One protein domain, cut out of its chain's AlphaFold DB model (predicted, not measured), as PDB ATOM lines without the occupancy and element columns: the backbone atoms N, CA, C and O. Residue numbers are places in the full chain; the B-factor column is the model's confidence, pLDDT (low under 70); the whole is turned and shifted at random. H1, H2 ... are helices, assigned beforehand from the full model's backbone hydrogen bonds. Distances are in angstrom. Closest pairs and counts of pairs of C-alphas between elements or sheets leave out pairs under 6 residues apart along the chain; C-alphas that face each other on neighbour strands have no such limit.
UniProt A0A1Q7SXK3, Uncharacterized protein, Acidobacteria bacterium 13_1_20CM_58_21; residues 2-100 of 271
ATOM      1  N   SER A   2     162.672 191.980 138.376       83.19
ATOM      2  CA  SER A   2     162.000 192.719 137.287       83.19
ATOM      3  C   SER A   2     161.136 193.897 137.762       83.19
ATOM      4  O   SER A   2     160.978 194.874 137.035       83.19
ATOM      5  N   GLY A   3     160.619 193.837 138.994       84.56
ATOM      6  CA  GLY A   3     159.903 194.935 139.655       84.56
ATOM      7  C   GLY A   3     160.778 196.042 140.252       84.56
ATOM      8  O   GLY A   3     160.240 196.980 140.832       84.56
ATOM      9  N   LEU A   4     162.111 195.937 140.172       84.81
ATOM     10  CA  LEU A   4     163.008 196.980 140.672       84.81
ATOM     11  C   LEU A   4     162.852 198.269 139.848       84.81
ATOM     12  O   LEU A   4     162.662 198.186 138.630       84.81
ATOM     13  N   PRO A   5     162.989 199.455 140.477       86.88
ATOM     14  CA  PRO A   5     162.872 200.728 139.778       86.88
ATOM     15  C   PRO A   5     163.788 200.811 138.541       86.88
ATOM     16  O   PRO A   5     164.927 200.339 138.603       86.88
ATOM     17  N   PRO A   6     163.362 201.461 137.437       85.12
ATOM     18  CA  PRO A   6     164.123 201.519 136.181       85.12
ATOM     19  C   PRO A   6     165.570 202.012 136.328       85.12
ATOM     20  O   PRO A   6     166.449 201.585 135.581       85.12
ATOM     21  N   VAL A   7     165.842 202.862 137.324       88.25
ATOM     22  CA  VAL A   7     167.192 203.362 137.624       88.25
ATOM     23  C   VAL A   7     168.187 202.233 137.922       88.25
ATOM     24  O   VAL A   7     169.331 202.313 137.480       88.25
ATOM     25  N   PHE A   8     167.752 201.141 138.563       84.00
ATOM     26  CA  PHE A   8     168.604 199.978 138.844       84.00
ATOM     27  C   PHE A   8     168.993 199.213 137.578       84.00
ATOM     28  O   PHE A   8     170.022 198.543 137.551       84.00
ATOM     29  N   TRP A   9     168.211 199.344 136.507       85.88
ATOM     30  CA  TRP A   9     168.477 198.696 135.227       85.88
ATOM     31  C   TRP A   9     169.379 199.528 134.320       85.88
ATOM     32  O   TRP A   9     169.986 198.969 133.410       85.88
ATOM     33  N   SER A  10     169.503 200.836 134.564       85.75
ATOM     34  CA  SER A  10     170.238 201.770 133.696       85.75
ATOM     35  C   SER A  10     171.693 201.356 133.425       85.75
ATOM     36  O   SER A  10     172.187 201.560 132.321       85.75
ATOM     37  N   GLN A  11     172.340 200.709 134.397       84.19
ATOM     38  CA  GLN A  11     173.726 200.230 134.312       84.19
ATOM     39  C   GLN A  11     173.839 198.741 133.930       84.19
ATOM     40  O   GLN A  11     174.939 198.216 133.759       84.19
ATOM     41  N   VAL A  12     172.716 198.028 133.796       83.88
ATOM     42  CA  VAL A  12     172.703 196.600 133.453       83.88
ATOM     43  C   VAL A  12     172.729 196.447 131.937       83.88
ATOM     44  O   VAL A  12     171.723 196.691 131.267       83.88
ATOM     45  N   GLY A  13     173.868 196.005 131.402       85.56
ATOM     46  CA  GLY A  13     174.044 195.758 129.970       85.56
ATOM     47  C   GLY A  13     173.064 194.720 129.411       85.56
ATOM     48  O   GLY A  13     172.683 193.766 130.093       85.56
ATOM     49  N   ALA A  14     172.681 194.877 128.140       86.19
ATOM     50  CA  ALA A  14     171.715 193.998 127.475       86.19
ATOM     51  C   ALA A  14     172.133 192.517 127.500       86.19
ATOM     52  O   ALA A  14     171.291 191.644 127.684       86.19
ATOM     53  N   SER A  15     173.432 192.230 127.387       87.06
ATOM     54  CA  SER A  15     173.965 190.865 127.458       87.06
ATOM     55  C   SER A  15     173.674 190.178 128.796       87.06
ATOM     56  O   SER A  15     173.351 188.995 128.808       87.06
ATOM     57  N   ALA A  16     173.741 190.905 129.916       83.81
ATOM     58  CA  ALA A  16     173.421 190.366 131.236       83.81
ATOM     59  C   ALA A  16     171.921 190.076 131.371       83.81
ATOM     60  O   ALA A  16     171.549 189.019 131.874       83.81
ATOM     61  N   ARG A  17     171.071 190.969 130.849       86.44
ATOM     62  CA  ARG A  17     169.613 190.779 130.827       86.44
ATOM     63  C   ARG A  17     169.219 189.555 130.009       86.44
ATOM     64  O   ARG A  17     168.498 188.703 130.499       86.44
ATOM     65  N   TRP A  18     169.765 189.415 128.801       88.19
ATOM     66  CA  TRP A  18     169.515 188.253 127.945       88.19
ATOM     67  C   TRP A  18     170.049 186.952 128.530       88.19
ATOM     68  O   TRP A  18     169.391 185.922 128.432       88.19
ATOM     69  N   ARG A  19     171.223 186.992 129.170       86.81
ATOM     70  CA  ARG A  19     171.830 185.819 129.804       86.81
ATOM     71  C   ARG A  19     170.916 185.180 130.845       86.81
ATOM     72  O   ARG A  19     170.901 183.955 130.933       86.81
ATOM     73  N   TYR A  20     170.225 186.000 131.631       87.62
ATOM     74  CA  TYR A  20     169.311 185.536 132.669       87.62
ATOM     75  C   TYR A  20     167.847 185.626 132.254       87.62
ATOM     76  O   TYR A  20     167.016 185.172 133.008       87.62
ATOM     77  N   LEU A  21     167.512 186.131 131.062       88.56
ATOM     78  CA  LEU A  21     166.133 186.416 130.631       88.56
ATOM     79  C   LEU A  21     165.382 187.369 131.582       88.56
ATOM     80  O   LEU A  21     164.181 187.237 131.806       88.56
ATOM     81  N   ASP A  22     166.105 188.350 132.115       85.69
ATOM     82  CA  ASP A  22     165.593 189.333 133.064       85.69
ATOM     83  C   ASP A  22     165.169 190.623 132.356       85.69
ATOM     84  O   ASP A  22     166.005 191.431 131.934       85.69
ATOM     85  N   PHE A  23     163.855 190.842 132.263       84.50
ATOM     86  CA  PHE A  23     163.275 192.035 131.647       84.50
ATOM     87  C   PHE A  23     162.515 192.888 132.677       84.50
ATOM     88  O   PHE A  23     161.666 192.362 133.403       84.50
ATOM     89  N   PRO A  24     162.805 194.201 132.768       85.56
ATOM     90  CA  PRO A  24     162.160 195.090 133.729       85.56
ATOM     91  C   PRO A  24     160.667 195.269 133.429       85.56
ATOM     92  O   PRO A  24     160.255 195.233 132.273       85.56
ATOM     93  N   GLY A  25     159.871 195.524 134.470       86.06
ATOM     94  CA  GLY A  25     158.440 195.833 134.345       86.06
ATOM     95  C   GLY A  25     157.495 194.634 134.458       86.06
ATOM     96  O   GLY A  25     156.290 194.808 134.310       86.06
ATOM     97  N   HIS A  26     158.006 193.437 134.768       89.12
ATOM     98  CA  HIS A  26     157.205 192.207 134.865       89.12
ATOM     99  C   HIS A  26     157.308 191.502 136.239       89.12
ATOM    100  O   HIS A  26     157.692 190.329 136.298       89.12
ATOM    101  N   PRO A  27     156.991 192.179 137.364       89.25
ATOM    102  CA  PRO A  27     157.140 191.612 138.711       89.25
ATOM    103  C   PRO A  27     156.271 190.376 138.962       89.25
ATOM    104  O   PRO A  27     156.703 189.448 139.648       89.25
ATOM    105  N   ASP A  28     155.057 190.341 138.410       91.25
ATOM    106  CA  ASP A  28     154.144 189.217 138.626       91.25
ATOM    107  C   ASP A  28     154.611 187.953 137.900       91.25
ATOM    108  O   ASP A  28     154.502 186.861 138.458       91.25
ATOM    109  N   LEU A  29     155.220 188.096 136.716       90.12
ATOM    110  CA  LEU A  29     155.845 186.979 136.005       90.12
ATOM    111  C   LEU A  29     156.952 186.354 136.857       90.12
ATOM    112  O   LEU A  29     156.961 185.146 137.066       90.12
ATOM    113  N   GLU A  30     157.852 187.172 137.404       90.44
ATOM    114  CA  GLU A  30     158.941 186.669 138.243       90.44
ATOM    115  C   GLU A  30     158.414 185.991 139.514       90.44
ATOM    116  O   GLU A  30     158.896 184.924 139.891       90.44
ATOM    117  N   ARG A  31     157.366 186.543 140.143       91.00
ATOM    118  CA  ARG A  31     156.712 185.908 141.298       91.00
ATOM    119  C   ARG A  31     156.157 184.528 140.940       91.00
ATOM    120  O   ARG A  31     156.323 183.589 141.716       91.00
ATOM    121  N   VAL A  32     155.521 184.392 139.777       93.56
ATOM    122  CA  VAL A  32     155.033 183.100 139.274       93.56
ATOM    123  C   VAL A  32     156.198 182.136 139.034       93.56
ATOM    124  O   VAL A  32     156.131 180.993 139.483       93.56
ATOM    125  N   LEU A  33     157.291 182.587 138.414       93.38
ATOM    126  CA  LEU A  33     158.479 181.757 138.179       93.38
ATOM    127  C   LEU A  33     159.123 181.275 139.487       93.38
ATOM    128  O   LEU A  33     159.513 180.111 139.576       93.38
ATOM    129  N   VAL A  34     159.169 182.108 140.531       92.69
ATOM    130  CA  VAL A  34     159.640 181.703 141.869       92.69
ATOM    131  C   VAL A  34     158.769 180.583 142.446       92.69
ATOM    132  O   VAL A  34     159.303 179.570 142.904       92.69
ATOM    133  N   TRP A  35     157.441 180.708 142.380       95.25
ATOM    134  CA  TRP A  35     156.533 179.656 142.853       95.25
ATOM    135  C   TRP A  35     156.664 178.362 142.051       95.25
ATOM    136  O   TRP A  35     156.738 177.288 142.646       95.25
ATOM    137  N   ILE A  36     156.761 178.450 140.721       96.06
ATOM    138  CA  ILE A  36     157.003 177.282 139.863       96.06
ATOM    139  C   ILE A  36     158.328 176.614 140.244       96.06
ATOM    140  O   ILE A  36     158.379 175.393 140.354       96.06
ATOM    141  N   THR A  37     159.379 177.394 140.513       95.12
ATOM    142  CA  THR A  37     160.678 176.866 140.962       95.12
ATOM    143  C   THR A  37     160.538 176.090 142.267       95.12
ATOM    144  O   THR A  37     161.030 174.967 142.364       95.12
ATOM    145  N   ALA A  38     159.843 176.657 143.258       95.06
ATOM    146  CA  ALA A  38     159.623 176.020 144.553       95.06
ATOM    147  C   ALA A  38     158.825 174.713 144.418       95.06
ATOM    148  O   ALA A  38     159.223 173.686 144.966       95.06
ATOM    149  N   ILE A  39     157.742 174.725 143.636       96.19
ATOM    150  CA  ILE A  39     156.919 173.539 143.366       96.19
ATOM    151  C   ILE A  39     157.730 172.476 142.621       96.19
ATOM    152  O   ILE A  39     157.677 171.305 142.986       96.19
ATOM    153  N   ALA A  40     158.515 172.865 141.613       95.94
ATOM    154  CA  ALA A  40     159.369 171.945 140.872       95.94
ATOM    155  C   ALA A  40     160.438 171.313 141.777       95.94
ATOM    156  O   ALA A  40     160.645 170.104 141.703       95.94
ATOM    157  N   LEU A  41     161.047 172.084 142.687       94.75
ATOM    158  CA  LEU A  41     162.018 171.568 143.659       94.75
ATOM    159  C   LEU A  41     161.373 170.579 144.632       94.75
ATOM    160  O   LEU A  41     161.927 169.508 144.869       94.75
ATOM    161  N   LEU A  42     160.185 170.897 145.155       94.00
ATOM    162  CA  LEU A  42     159.414 169.964 145.981       94.00
ATOM    163  C   LEU A  42     159.041 168.705 145.192       94.00
ATOM    164  O   LEU A  42     159.173 167.602 145.710       94.00
ATOM    165  N   GLY A  43     158.654 168.848 143.923       90.81
ATOM    166  CA  GLY A  43     158.396 167.729 143.020       90.81
ATOM    167  C   GLY A  43     159.630 166.852 142.807       90.81
ATOM    168  O   GLY A  43     159.519 165.633 142.870       90.81
ATOM    169  N   ALA A  44     160.816 167.447 142.653       90.00
ATOM    170  CA  ALA A  44     162.078 166.715 142.557       90.00
ATOM    171  C   ALA A  44     162.411 165.976 143.864       90.00
ATOM    172  O   ALA A  44     162.848 164.829 143.817       90.00
ATOM    173  N   ILE A  45     162.155 166.601 145.021       89.06
ATOM    174  CA  ILE A  45     162.341 165.985 146.342       89.06
ATOM    175  C   ILE A  45     161.366 164.833 146.560       89.06
ATOM    176  O   ILE A  45     161.778 163.846 147.144       89.06
ATOM    177  N   VAL A  46     160.106 164.958 146.135       88.25
ATOM    178  CA  VAL A  46     159.033 163.957 146.321       88.25
ATOM    179  C   VAL A  46     158.979 162.941 145.168       88.25
ATOM    180  O   VAL A  46     158.201 161.992 145.204       88.25
ATOM    181  N   GLY A  47     159.801 163.107 144.131       84.12
ATOM    182  CA  GLY A  47     159.838 162.203 142.984       84.12
ATOM    183  C   GLY A  47     158.606 162.275 142.073       84.12
ATOM    184  O   GLY A  47     158.298 161.300 141.391       84.12
ATOM    185  N   VAL A  48     157.895 163.404 142.035       85.75
ATOM    186  CA  VAL A  48     156.818 163.648 141.061       85.75
ATOM    187  C   VAL A  48     157.457 164.067 139.743       85.75
ATOM    188  O   VAL A  48     158.070 165.124 139.686       85.75
ATOM    189  N   LEU A  49     157.334 163.245 138.693       87.75
ATOM    190  CA  LEU A  49     157.972 163.481 137.385       87.75
ATOM    191  C   LEU A  49     159.437 163.963 137.525       87.75
ATOM    192  O   LEU A  49     159.802 165.015 136.996       87.75
ATOM    193  N   PRO A  50     160.299 163.210 138.233       88.88
ATOM    194  CA  PRO A  50     161.539 163.730 138.811       88.88
ATOM    195  C   PRO A  50     162.498 164.302 137.768       88.88
ATOM    196  O   PRO A  50     163.153 165.306 138.030       88.88
ATOM    197  N   ARG A  51     162.536 163.724 136.560       91.44
ATOM    198  CA  ARG A  51     163.338 164.249 135.447       91.44
ATOM    199  C   ARG A  51     162.876 165.642 135.019       91.44
ATOM    200  O   ARG A  51     163.690 166.556 134.924       91.44
ATOM    201  N   PHE A  52     161.571 165.813 134.815       93.19
ATOM    202  CA  PHE A  52     160.980 167.090 134.421       93.19
ATOM    203  C   PHE A  52     161.107 168.128 135.537       93.19
ATOM    204  O   PHE A  52     161.552 169.244 135.284       93.19
ATOM    205  N   SER A  53     160.815 167.743 136.780       93.88
ATOM    206  CA  SER A  53     161.008 168.605 137.946       93.88
ATOM    207  C   SER A  53     162.454 169.078 138.080       93.88
ATOM    208  O   SER A  53     162.682 170.274 138.212       93.88
ATOM    209  N   CYS A  54     163.440 168.184 137.949       94.56
ATOM    210  CA  CYS A  54     164.852 168.568 137.965       94.56
ATOM    211  C   CYS A  54     165.214 169.514 136.808       94.56
ATOM    212  O   CYS A  54     165.945 170.479 137.020       94.56
ATOM    213  N   PHE A  55     164.692 169.271 135.601       96.62
ATOM    214  CA  PHE A  55     164.942 170.119 134.434       96.62
ATOM    215  C   PHE A  55     164.417 171.542 134.649       96.62
ATOM    216  O   PHE A  55     165.166 172.512 134.521       96.62
ATOM    217  N   VAL A  56     163.147 171.659 135.046       96.44
ATOM    218  CA  VAL A  56     162.490 172.940 135.328       96.44
ATOM    219  C   VAL A  56     163.195 173.663 136.474       96.44
ATOM    220  O   VAL A  56     163.526 174.839 136.334       96.44
ATOM    221  N   SER A  57     163.499 172.972 137.577       95.81
ATOM    222  CA  SER A  57     164.236 173.564 138.696       95.81
ATOM    223  C   SER A  57     165.622 174.054 138.286       95.81
ATOM    224  O   SER A  57     166.005 175.149 138.681       95.81
ATOM    225  N   GLY A  58     166.370 173.287 137.488       94.81
ATOM    226  CA  GLY A  58     167.692 173.686 137.006       94.81
ATOM    227  C   GLY A  58     167.643 174.957 136.155       94.81
ATOM    228  O   GLY A  58     168.398 175.895 136.408       94.81
ATOM    229  N   LEU A  59     166.718 175.025 135.192       94.75
ATOM    230  CA  LEU A  59     166.543 176.204 134.337       94.75
ATOM    231  C   LEU A  59     166.096 177.438 135.124       94.75
ATOM    232  O   LEU A  59     166.651 178.521 134.938       94.75
ATOM    233  N   LEU A  60     165.113 177.287 136.014       94.06
ATOM    234  CA  LEU A  60     164.585 178.425 136.759       94.06
ATOM    235  C   LEU A  60     165.545 178.911 137.847       94.06
ATOM    236  O   LEU A  60     165.643 180.114 138.059       94.06
ATOM    237  N   LEU A  61     166.319 178.028 138.485       92.00
ATOM    238  CA  LEU A  61     167.392 178.458 139.388       92.00
ATOM    239  C   LEU A  61     168.505 179.204 138.643       92.00
ATOM    240  O   LEU A  61     169.075 180.139 139.200       92.00
ATOM    241  N   TYR A  62     168.796 178.839 137.389       92.06
ATOM    242  CA  TYR A  62     169.718 179.613 136.556       92.06
ATOM    243  C   TYR A  62     169.158 181.004 136.227       92.06
ATOM    244  O   TYR A  62     169.882 181.988 136.360       92.06
ATOM    245  N   HIS A  63     167.877 181.093 135.851       90.94
ATOM    246  CA  HIS A  63     167.169 182.362 135.637       90.94
ATOM    247  C   HIS A  63     167.205 183.247 136.894       90.94
ATOM    248  O   HIS A  63     167.606 184.401 136.824       90.94
ATOM    249  N   LEU A  64     166.884 182.681 138.061       89.06
ATOM    250  CA  LEU A  64     166.804 183.396 139.339       89.06
ATOM    251  C   LEU A  64     168.168 183.651 140.002       89.06
ATOM    252  O   LEU A  64     168.226 184.242 141.078       89.06
ATOM    253  N   ALA A  65     169.279 183.234 139.398       86.88
ATOM    254  CA  ALA A  65     170.608 183.395 139.981       86.88
ATOM    255  C   ALA A  65     170.998 184.839 140.362       86.88
ATOM    256  O   ALA A  65     171.659 185.021 141.389       86.88
ATOM    257  N   PRO A  66     170.606 185.888 139.614       82.00
ATOM    258  CA  PRO A  66     170.897 187.262 140.021       82.00
ATOM    259  C   PRO A  66     170.275 187.629 141.381       82.00
ATOM    260  O   PRO A  66     170.837 188.447 142.111       82.00
ATOM    261  N   LEU A  67     169.178 186.970 141.776       79.50
ATOM    262  CA  LEU A  67     168.521 187.165 143.070       79.50
ATOM    263  C   LEU A  67     169.385 186.643 144.229       79.50
ATOM    264  O   LEU A  67     169.451 187.282 145.277       79.50
ATOM    265  N   GLU A  68     170.120 185.543 144.032       76.06
ATOM    266  CA  GLU A  68     171.105 185.040 145.006       76.06
ATOM    267  C   GLU A  68     172.196 186.085 145.281       76.06
ATOM    268  O   GLU A  68     172.602 186.282 146.429       76.06
ATOM    269  N   SER A  69     172.627 186.803 144.239       72.12
ATOM    270  CA  SER A  69     173.649 187.847 144.371       72.12
ATOM    271  C   SER A  69     173.153 189.067 145.155       72.12
ATOM    272  O   SER A  69     173.936 189.734 145.827       72.12
ATOM    273  N   LEU A  70     171.847 189.354 145.093       72.69
ATOM    274  CA  LEU A  70     171.223 190.435 145.859       72.69
ATOM    275  C   LEU A  70     170.969 190.066 147.323       72.69
ATOM    276  O   LEU A  70     171.053 190.933 148.188       72.69
ATOM    277  N   ILE A  71     170.615 188.807 147.596       71.88
ATOM    278  CA  ILE A  71     170.159 188.373 148.924       71.88
ATOM    279  C   ILE A  71     171.310 187.848 149.785       71.88
ATOM    280  O   ILE A  71     171.323 188.088 150.991       71.88
ATOM    281  N   TRP A  72     172.242 187.097 149.195       67.12
ATOM    282  CA  TRP A  72     173.173 186.262 149.960       67.12
ATOM    283  C   TRP A  72     174.647 186.500 149.619       67.12
ATOM    284  O   TRP A  72     175.487 186.560 150.519       67.12
ATOM    285  N   ILE A  73     174.988 186.633 148.334       64.88
ATOM    286  CA  ILE A  73     176.388 186.674 147.888       64.88
ATOM    287  C   ILE A  73     176.660 187.964 147.109       64.88
ATOM    288  O   ILE A  73     176.483 187.984 145.893       64.88
ATOM    289  N   PRO A  74     177.192 189.020 147.747       56.50
ATOM    290  CA  PRO A  74     177.601 190.233 147.044       56.50
ATOM    291  C   PRO A  74     178.945 190.026 146.312       56.50
ATOM    292  O   PRO A  74     179.870 190.824 146.446       56.50
ATOM    293  N   HIS A  75     179.087 188.939 145.543       54.97
ATOM    294  CA  HIS A  75     180.247 188.691 144.690       54.97
ATOM    295  C   HIS A  75     179.841 188.637 143.210       54.97
ATOM    296  O   HIS A  75     179.079 187.759 142.805       54.97
ATOM    297  N   PRO A  76     180.428 189.494 142.353       47.44
ATOM    298  CA  PRO A  76     180.019 189.668 140.953       47.44
ATOM    299  C   PRO A  76     180.339 188.472 140.037       47.44
ATOM    300  O   PRO A  76     180.059 188.507 138.838       47.44
ATOM    301  N   TYR A  77     180.951 187.410 140.570       51.59
ATOM    302  CA  TYR A  77     181.382 186.237 139.809       51.59
ATOM    303  C   TYR A  77     180.470 185.011 139.994       51.59
ATOM    304  O   TYR A  77     180.692 183.997 139.332       51.59
ATOM    305  N   ALA A  78     179.428 185.096 140.831       57.97
ATOM    306  CA  ALA A  78     178.404 184.060 140.960       57.97
ATOM    307  C   ALA A  78     177.479 184.079 139.725       57.97
ATOM    308  O   ALA A  78     176.471 184.770 139.665       57.97
ATOM    309  N   ARG A  79     177.875 183.358 138.672       68.06
ATOM    310  CA  ARG A  79     177.266 183.421 137.328       68.06
ATOM    311  C   ARG A  79     176.043 182.507 137.119       68.06
ATOM    312  O   ARG A  79     175.792 182.074 135.992       68.06
ATOM    313  N   GLY A  80     175.352 182.130 138.193       75.88
ATOM    314  CA  GLY A  80     174.156 181.276 138.178       75.88
ATOM    315  C   GLY A  80     174.333 179.804 137.824       75.88
ATOM    316  O   GLY A  80     173.507 178.987 138.215       75.88
ATOM    317  N   LEU A  81     175.429 179.419 137.167       83.38
ATOM    318  CA  LEU A  81     175.814 178.015 136.970       83.38
ATOM    319  C   LEU A  81     176.410 177.424 138.255       83.38
ATOM    320  O   LEU A  81     177.560 176.985 138.289       83.38
ATOM    321  N   THR A  82     175.643 177.469 139.340       87.31
ATOM    322  CA  THR A  82     176.020 176.837 140.602       87.31
ATOM    323  C   THR A  82     175.999 175.326 140.445       87.31
ATOM    324  O   THR A  82     175.296 174.774 139.599       87.31
ATOM    325  N   ILE A  83     176.739 174.636 141.307       89.25
ATOM    326  CA  ILE A  83     176.774 173.175 141.310       89.25
ATOM    327  C   ILE A  83     175.381 172.544 141.467       89.25
ATOM    328  O   ILE A  83     175.098 171.532 140.836       89.25
ATOM    329  N   SER A  84     174.475 173.186 142.206       90.94
ATOM    330  CA  SER A  84     173.079 172.760 142.336       90.94
ATOM    331  C   SER A  84     172.342 172.760 140.993       90.94
ATOM    332  O   SER A  84     171.653 171.795 140.671       90.94
ATOM    333  N   VAL A  85     172.524 173.808 140.182       92.75
ATOM    334  CA  VAL A  85     171.898 173.944 138.858       92.75
ATOM    335  C   VAL A  85     172.391 172.860 137.907       92.75
ATOM    336  O   VAL A  85     171.590 172.107 137.354       92.75
ATOM    337  N   ILE A  86     173.711 172.728 137.753       93.12
ATOM    338  CA  ILE A  86     174.301 171.686 136.892       93.12
ATOM    339  C   ILE A  86     173.966 170.285 137.406       93.12
ATOM    340  O   ILE A  86     173.797 169.372 136.596       93.12
ATOM    341  N   ALA A  87     173.815 170.103 138.721       94.00
ATOM    342  CA  ALA A  87     173.409 168.826 139.283       94.00
ATOM    343  C   ALA A  87     171.974 168.454 138.913       94.00
ATOM    344  O   ALA A  87     171.741 167.348 138.431       94.00
ATOM    345  N   LEU A  88     171.026 169.379 139.070       94.88
ATOM    346  CA  LEU A  88     169.628 169.172 138.687       94.88
ATOM    347  C   LEU A  88     169.489 168.913 137.183       94.88
ATOM    348  O   LEU A  88     168.829 167.957 136.783       94.88
ATOM    349  N   LEU A  89     170.182 169.687 136.346       95.56
ATOM    350  CA  LEU A  89     170.195 169.446 134.902       95.56
ATOM    351  C   LEU A  89     170.779 168.066 134.577       95.56
ATOM    352  O   LEU A  89     170.171 167.317 133.823       95.56
ATOM    353  N   THR A  90     171.887 167.667 135.205       95.25
ATOM    354  CA  THR A  90     172.456 166.319 135.026       95.25
ATOM    355  C   THR A  90     171.459 165.231 135.422       95.25
ATOM    356  O   THR A  90     171.264 164.266 134.682       95.25
ATOM    357  N   LEU A  91     170.783 165.400 136.561       92.69
ATOM    358  CA  LEU A  91     169.790 164.446 137.044       92.69
ATOM    359  C   LEU A  91     168.565 164.363 136.127       92.69
ATOM    360  O   LEU A  91     168.013 163.274 135.981       92.69
ATOM    361  N   SER A  92     168.175 165.452 135.459       94.25
ATOM    362  CA  SER A  92     167.056 165.437 134.508       94.25
ATOM    363  C   SER A  92     167.272 164.521 133.304       94.25
ATOM    364  O   SER A  92     166.308 163.967 132.776       94.25
ATOM    365  N   PHE A  93     168.529 164.287 132.925       92.56
ATOM    366  CA  PHE A  93     168.905 163.370 131.846       92.56
ATOM    367  C   PHE A  93     169.248 161.961 132.352       92.56
ATOM    368  O   PHE A  93     169.723 161.128 131.586       92.56
ATOM    369  N   SER A  94     169.005 161.679 133.633       90.62
ATOM    370  CA  SER A  94     169.340 160.410 134.282       90.62
ATOM    371  C   SER A  94     168.100 159.643 134.762       90.62
ATOM    372  O   SER A  94     167.036 160.241 134.964       90.62
ATOM    373  N   PRO A  95     168.207 158.329 135.025       85.00
ATOM    374  CA  PRO A  95     167.147 157.536 135.654       85.00
ATOM    375  C   PRO A  95     166.989 157.809 137.166       85.00
ATOM    376  O   PRO A  95     166.875 156.897 137.978       85.00
ATOM    377  N   CYS A  96     166.971 159.081 137.584       83.56
ATOM    378  CA  CYS A  96     166.903 159.483 138.998       83.56
ATOM    379  C   CYS A  96     165.580 159.120 139.703       83.56
ATOM    380  O   CYS A  96     165.517 159.118 140.931       83.56
ATOM    381  N   GLY A  97     164.532 158.815 138.934       78.50
ATOM    382  CA  GLY A  97     163.192 158.502 139.432       78.50
ATOM    383  C   GLY A  97     162.863 157.022 139.556       78.50
ATOM    384  O   GLY A  97     161.842 156.684 140.147       78.50
ATOM    385  N   ASP A  98     163.700 156.138 139.021       76.69
ATOM    386  CA  ASP A  98     163.316 154.745 138.765       76.69
ATOM    387  C   ASP A  98     163.110 153.931 140.066       76.69
ATOM    388  O   ASP A  98     162.372 152.947 140.091       76.69
ATOM    389  N   CYS A  99     163.700 154.378 141.183       66.69
ATOM    390  CA  CYS A  99     163.534 153.777 142.513       66.69
ATOM    391  C   CYS A  99     162.355 154.347 143.329       66.69
ATOM    392  O   CYS A  99     162.078 153.849 144.424       66.69
ATOM    393  N   TRP A 100     161.665 155.389 142.852       64.94
ATOM    394  CA  TRP A 100     160.579 156.033 143.597       64.94
ATOM    395  C   TRP A 100     159.277 155.236 143.468       64.94
ATOM    396  O   TRP A 100     158.547 155.313 142.483       64.94
TER     397      TRP A 100
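What this domain is: This is residues 2 to 100 of the 271 residues of an uncharacterized protein of Acidobacteria bacterium 13_1_20CM_58_21 (UniProt A0A1Q7SXK3). Helices H3 and H4 form a long hairpin with H6 packed on H4, which lies between them; short H2 and H5 sit near H4's last residues, H1 makes a far tip, and residues 70 to 75 stick out. The 99 printed residues include six named helices, H1 to H6, and no named strand: all helix, only just compact, close to loose, radius of gyration of the C-alphas 14.9 A, spans 50 by 27 by 22 A.

Where its parts are: H1 is residues 6 to 9, from C-alpha 6 at (164.123, 201.519, 136.181); H2 14 to 20; H3 27 to 46, 28.7 A; H4 50 to 63, 19.7 A; H5 65 to 71; H6 83 to 92, 14.2 A, to C-alpha 92 at (167.056, 165.437, 134.508).

How they stand to each other: H1 and H2 are apart. H2 is close to H4 but not clearly touching, C-alphas of Tyr 20 and His 63 closest at 4.8 A. In the hairpin, H3 and H4 touch, closest C-alphas Ala 40 and Ser 53 at 4.7 A, opposite ways at a steep tilt of 35.3 degrees, only just past shallow. H4 and H5 meet only through their link. H6 touches H4, closest C-alphas Ser 92 and Arg 51 at 4.0 A. H2 to H6 have every O i to N i+4 pair within hydrogen-bond range; H1 is too short for one.

The domain as a whole: The farthest C-alphas, Val 7 and Cys 99, are 50.0 A apart. The printed part has no cut; the H5 to H6 link is long. Residues 72 to 79 and 99 to 100 have pLDDT under 70.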